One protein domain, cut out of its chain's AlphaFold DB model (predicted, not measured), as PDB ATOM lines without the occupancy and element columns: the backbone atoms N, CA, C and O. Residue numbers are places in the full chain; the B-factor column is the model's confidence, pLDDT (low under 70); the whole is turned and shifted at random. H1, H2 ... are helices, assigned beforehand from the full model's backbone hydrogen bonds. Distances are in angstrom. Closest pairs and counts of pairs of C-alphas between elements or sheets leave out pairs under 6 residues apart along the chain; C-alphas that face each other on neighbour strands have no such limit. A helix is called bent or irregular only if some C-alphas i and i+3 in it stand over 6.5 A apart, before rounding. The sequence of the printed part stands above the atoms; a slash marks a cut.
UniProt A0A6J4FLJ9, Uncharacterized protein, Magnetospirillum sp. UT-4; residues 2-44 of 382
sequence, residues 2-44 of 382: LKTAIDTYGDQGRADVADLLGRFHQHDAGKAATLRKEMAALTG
ATOM      1  N   LEU A   2     279.448 293.689 158.791       87.62
ATOM      2  CA  LEU A   2     278.979 294.462 157.623       87.62
ATOM      3  C   LEU A   2     280.108 294.916 156.679       87.62
ATOM      4  O   LEU A   2     279.984 294.768 155.468       87.62
ATOM      5  N   LYS A   3     281.250 295.376 157.216       88.31
ATOM      6  CA  LYS A   3     282.439 295.684 156.398       88.31
ATOM      7  C   LYS A   3     282.919 294.459 155.610       88.31
ATOM      8  O   LYS A   3     283.156 294.555 154.417       88.31
ATOM      9  N   THR A   4     282.987 293.299 156.260       91.25
ATOM     10  CA  THR A   4     283.387 292.038 155.622       91.25
ATOM     11  C   THR A   4     282.456 291.667 154.468       91.25
ATOM     12  O   THR A   4     282.939 291.201 153.444       91.25
ATOM     13  N   ALA A   5     281.146 291.905 154.593       86.12
ATOM     14  CA  ALA A   5     280.199 291.670 153.504       86.12
ATOM     15  C   ALA A   5     280.479 292.579 152.294       86.12
ATOM     16  O   ALA A   5     280.466 292.106 151.163       86.12
ATOM     17  N   ILE A   6     280.809 293.852 152.525       89.75
ATOM     18  CA  ILE A   6     281.204 294.787 151.458       89.75
ATOM     19  C   ILE A   6     282.526 294.359 150.817       89.75
ATOM     20  O   ILE A   6     282.619 294.295 149.595       89.75
ATOM     21  N   ASP A   7     283.528 294.023 151.630       91.44
ATOM     22  CA  ASP A   7     284.845 293.608 151.141       91.44
ATOM     23  C   ASP A   7     284.759 292.301 150.326       91.44
ATOM     24  O   ASP A   7     285.473 292.135 149.342       91.44
ATOM     25  N   THR A   8     283.871 291.379 150.720       91.38
ATOM     26  CA  THR A   8     283.734 290.051 150.093       91.38
ATOM     27  C   THR A   8     282.852 290.082 148.843       91.38
ATOM     28  O   THR A   8     283.153 289.397 147.871       91.38
ATOM     29  N   TYR A   9     281.767 290.863 148.857       84.81
ATOM     30  CA  TYR A   9     280.727 290.823 147.819       84.81
ATOM     31  C   TYR A   9     280.619 292.113 146.991       84.81
ATOM     32  O   TYR A   9     279.708 292.241 146.172       84.81
ATOM     33  N   GLY A  10     281.523 293.078 147.180       90.06
ATOM     34  CA  GLY A  10     281.618 294.289 146.361       90.06
ATOM     35  C   GLY A  10     280.312 295.088 146.312       90.06
ATOM     36  O   GLY A  10     279.756 295.449 147.349       90.06
ATOM     37  N   ASP A  11     279.814 295.366 145.102       81.50
ATOM     38  CA  ASP A  11     278.573 296.126 144.886       81.50
ATOM     39  C   ASP A  11     277.338 295.462 145.493       81.50
ATOM     40  O   ASP A  11     276.479 296.158 146.037       81.50
ATOM     41  N   GLN A  12     277.264 294.130 145.459       78.06
ATOM     42  CA  GLN A  12     276.157 293.400 146.071       78.06
ATOM     43  C   GLN A  12     276.185 293.575 147.591       78.06
ATOM     44  O   GLN A  12     275.187 293.964 148.187       78.06
ATOM     45  N   GLY A  13     277.363 293.413 148.205       87.00
ATOM     46  CA  GLY A  13     277.545 293.653 149.637       87.00
ATOM     47  C   GLY A  13     277.213 295.094 150.041       87.00
ATOM     48  O   GLY A  13     276.576 295.313 151.069       87.00
ATOM     49  N   ARG A  14     277.578 296.089 149.217       87.88
ATOM     50  CA  ARG A  14     277.180 297.497 149.427       87.88
ATOM     51  C   ARG A  14     275.666 297.680 149.375       87.88
ATOM     52  O   ARG A  14     275.112 298.361 150.238       87.88
ATOM     53  N   ALA A  15     275.002 297.086 148.387       80.06
ATOM     54  CA  ALA A  15     273.554 297.171 148.231       80.06
ATOM     55  C   ALA A  15     272.810 296.505 149.397       80.06
ATOM     56  O   ALA A  15     271.863 297.093 149.915       80.06
ATOM     57  N   ASP A  16     273.276 295.342 149.850       85.31
ATOM     58  CA  ASP A  16     272.686 294.603 150.969       85.31
ATOM     59  C   ASP A  16     272.849 295.361 152.291       85.31
ATOM     60  O   ASP A  16     271.910 295.465 153.082       85.31
ATOM     61  N   VAL A  17     274.021 295.964 152.527       91.56
ATOM     62  CA  VAL A  17     274.235 296.808 153.710       91.56
ATOM     63  C   VAL A  17     273.382 298.078 153.638       91.56
ATOM     64  O   VAL A  17     272.817 298.475 154.655       91.56
ATOM     65  N   ALA A  18     273.234 298.700 152.465       89.25
ATOM     66  CA  ALA A  18     272.341 299.846 152.282       89.25
ATOM     67  C   ALA A  18     270.861 299.483 152.522       89.25
ATOM     68  O   ALA A  18     270.130 300.288 153.106       89.25
ATOM     69  N   ASP A  19     270.438 298.275 152.121       86.69
ATOM     70  CA  ASP A  19     269.097 297.736 152.380       86.69
ATOM     71  C   ASP A  19     268.856 297.507 153.878       86.69
ATOM     72  O   ASP A  19     267.864 297.956 154.455       86.69
ATOM     73  N   LEU A  20     269.822 296.866 154.537       89.75
ATOM     74  CA  LEU A  20     269.782 296.612 155.971       89.75
ATOM     75  C   LEU A  20     269.758 297.918 156.771       89.75
ATOM     76  O   LEU A  20     268.978 298.046 157.713       89.75
ATOM     77  N   LEU A  21     270.555 298.910 156.366       91.75
ATOM     78  CA  LEU A  21     270.534 300.244 156.960       91.75
ATOM     79  C   LEU A  21     269.173 300.923 156.779       91.75
ATOM     80  O   LEU A  21     268.683 301.530 157.731       91.75
ATOM     81  N   GLY A  22     268.548 300.840 155.600       87.50
ATOM     82  CA  GLY A  22     267.239 301.454 155.370       87.50
ATOM     83  C   GLY A  22     266.110 300.781 156.150       87.50
ATOM     84  O   GLY A  22     265.282 301.480 156.730       87.50
ATOM     85  N   ARG A  23     266.113 299.448 156.263       86.31
ATOM     86  CA  ARG A  23     265.167 298.722 157.133       86.31
ATOM     87  C   ARG A  23     265.378 299.067 158.598       86.31
ATOM     88  O   ARG A  23     264.424 299.330 159.321       86.31
ATOM     89  N   PHE A  24     266.632 299.111 159.041       89.25
ATOM     90  CA  PHE A  24     266.939 299.473 160.417       89.25
ATOM     91  C   PHE A  24     266.521 300.916 160.722       89.25
ATOM     92  O   PHE A  24     265.998 301.184 161.797       89.25
ATOM     93  N   HIS A  25     266.641 301.824 159.750       88.81
ATOM     94  CA  HIS A  25     266.168 303.202 159.865       88.81
ATOM     95  C   HIS A  25     264.644 303.313 160.041       88.81
ATOM     96  O   HIS A  25     264.195 304.195 160.769       88.81
ATOM     97  N   GLN A  26     263.855 302.410 159.446       82.88
ATOM     98  CA  GLN A  26     262.401 302.351 159.655       82.88
ATOM     99  C   GLN A  26     262.014 301.938 161.085       82.88
ATOM    100  O   GLN A  26     260.927 302.285 161.539       82.88
ATOM    101  N   HIS A  27     262.887 301.214 161.793       81.94
ATOM    102  CA  HIS A  27     262.640 300.754 163.162       81.94
ATOM    103  C   HIS A  27     263.271 301.658 164.232       81.94
ATOM    104  O   HIS A  27     262.663 301.889 165.271       81.94
ATOM    105  N   ASP A  28     264.484 302.162 163.994       86.50
ATOM    106  CA  ASP A  28     265.223 303.034 164.912       86.50
ATOM    107  C   ASP A  28     266.128 303.978 164.105       86.50
ATOM    108  O   ASP A  28     267.293 303.693 163.797       86.50
ATOM    109  N   ALA A  29     265.568 305.131 163.734       84.88
ATOM    110  CA  ALA A  29     266.237 306.105 162.879       84.88
ATOM    111  C   ALA A  29     267.564 306.613 163.471       84.88
ATOM    112  O   ALA A  29     268.524 306.848 162.727       84.88
ATOM    113  N   GLY A  30     267.626 306.752 164.800       84.88
ATOM    114  CA  GLY A  30     268.798 307.233 165.527       84.88
ATOM    115  C   GLY A  30     269.951 306.236 165.475       84.88
ATOM    116  O   GLY A  30     271.056 306.592 165.056       84.88
ATOM    117  N   LYS A  31     269.698 304.967 165.817       88.88
ATOM    118  CA  LYS A  31     270.738 303.927 165.757       88.88
ATOM    119  C   LYS A  31     271.180 303.633 164.330       88.88
ATOM    120  O   LYS A  31     272.370 303.421 164.106       88.88
ATOM    121  N   ALA A  32     270.273 303.688 163.356       91.06
ATOM    122  CA  ALA A  32     270.633 303.535 161.950       91.06
ATOM    123  C   ALA A  32     271.556 304.659 161.458       91.06
ATOM    124  O   ALA A  32     272.503 304.403 160.713       91.06
ATOM    125  N   ALA A  33     271.339 305.900 161.907       89.31
ATOM    126  CA  ALA A  33     272.232 307.013 161.601       89.31
ATOM    127  C   ALA A  33     273.621 306.839 162.235       89.31
ATOM    128  O   ALA A  33     274.622 307.124 161.573       89.31
ATOM    129  N   THR A  34     273.692 306.348 163.476       93.62
ATOM    130  CA  THR A  34     274.960 306.017 164.147       93.62
ATOM    131  C   THR A  34     275.703 304.909 163.407       93.62
ATOM    132  O   THR A  34     276.851 305.105 163.016       93.62
ATOM    133  N   LEU A  35     275.028 303.801 163.097       92.38
ATOM    134  CA  LEU A  35     275.620 302.676 162.376       92.38
ATOM    135  C   LEU A  35     276.107 303.079 160.977       92.38
ATOM    136  O   LEU A  35     277.182 302.670 160.551       92.38
ATOM    137  N   ARG A  36     275.363 303.937 160.267       95.38
ATOM    138  CA  ARG A  36     275.798 304.476 158.969       95.38
ATOM    139  C   ARG A  36     277.085 305.298 159.089       95.38
ATOM    140  O   ARG A  36     277.941 305.196 158.215       95.38
ATOM    141  N   LYS A  37     277.234 306.105 160.147       95.12
ATOM    142  CA  LYS A  37     278.468 306.873 160.400       95.12
ATOM    143  C   LYS A  37     279.651 305.952 160.698       95.12
ATOM    144  O   LYS A  37     280.727 306.167 160.152       95.12
ATOM    145  N   GLU A  38     279.445 304.924 161.518       94.00
ATOM    146  CA  GLU A  38     280.475 303.920 161.808       94.00
ATOM    147  C   GLU A  38     280.892 303.166 160.543       94.00
ATOM    148  O   GLU A  38     282.081 303.001 160.279       94.00
ATOM    149  N   MET A  39     279.926 302.779 159.708       92.69
ATOM    150  CA  MET A  39     280.206 302.148 158.421       92.69
ATOM    151  C   MET A  39     280.994 303.073 157.497       92.69
ATOM    152  O   MET A  39     281.991 302.629 156.941       92.69
ATOM    153  N   ALA A  40     280.628 304.354 157.407       93.25
ATOM    154  CA  ALA A  40     281.375 305.329 156.617       93.25
ATOM    155  C   ALA A  40     282.819 305.510 157.105       93.25
ATOM    156  O   ALA A  40     283.729 305.631 156.289       93.25
ATOM    157  N   ALA A  41     283.051 305.468 158.419       93.19
ATOM    158  CA  ALA A  41     284.398 305.502 158.983       93.19
ATOM    159  C   ALA A  41     285.211 304.237 158.642       93.19
ATOM    160  O   ALA A  41     286.419 304.318 158.440       93.19
ATOM    161  N   LEU A  42     284.556 303.075 158.558       91.50
ATOM    162  CA  LEU A  42     285.203 301.793 158.271       91.50
ATOM    163  C   LEU A  42     285.454 301.539 156.779       91.50
ATOM    164  O   LEU A  42     286.404 300.832 156.442       91.50
ATOM    165  N   THR A  43     284.599 302.051 155.894       88.62
ATOM    166  CA  THR A  43     284.667 301.798 154.444       88.62
ATOM    167  C   THR A  43     285.164 302.998 153.645       88.62
ATOM    168  O   THR A  43     285.533 302.831 152.488       88.62
ATOM    169  N   GLY A  44     285.173 304.198 154.236       91.38
ATOM    170  CA  GLY A  44     285.471 305.452 153.540       91.38
ATOM    171  C   GLY A  44     284.314 305.980 152.682       91.38
ATOM    172  O   GLY A  44     284.490 306.965 151.969       91.38
TER     173      GLY A  44
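Overview. This is residues 2 to 44 of the 382 residues of an uncharacterized protein of Magnetospirillum sp. UT-4 (UniProt A0A6J4FLJ9). A helical hairpin: two helices run side by side in opposite ways, joined at one end by a tight link. At the other end the first helix, H1, has a sharp kink near residue 9, and the residues before it fold back as a short head beside the longer run. The printed part has 43 residues, with two named helices, H1 then H2, and no named strand; the class is all helix. The whole is compact, with a radius of gyration of the C-alphas of 10.1 A, and its C-alphas span 27 by 18 by 11 A.

Arrangement. H1, residues 2 to 27, has a kink of 149 degrees near residue 9. It is irregular there: C-alphas 8 and 11 are 9.5 A apart, and its line is a rough one. H2, residues 29 to 43, touches H1, and their closest C-alphas are those of His 25 and Ala 32, 4.9 A apart. Their lines stand at a shallow tilt of 15 degrees, opposite ways, and the two form a helical hairpin. Their centres are 11.3 A apart. In H2 every O i to N i+4 pair is within hydrogen-bond range; in H1 20 of 22 are.

Along the chain. H1 begins with C-alpha 2 at (278.979, 294.462, 157.623) and ends with C-alpha 27 at (262.640, 300.754, 163.162), 18.4 A from first to last C-alpha. H2 measures 20.7 A from C-alpha 29 to C-alpha 43, the latter at (284.667, 301.798, 154.444).

Size, cuts and confidence. The two C-alphas farthest apart are those of Thr 8 and Gly 30, 27.5 A. The link from H1 to H2, one residue, is tight. The printed part has no cut. Its mean pLDDT is 88.7, and no printed residue is under 70.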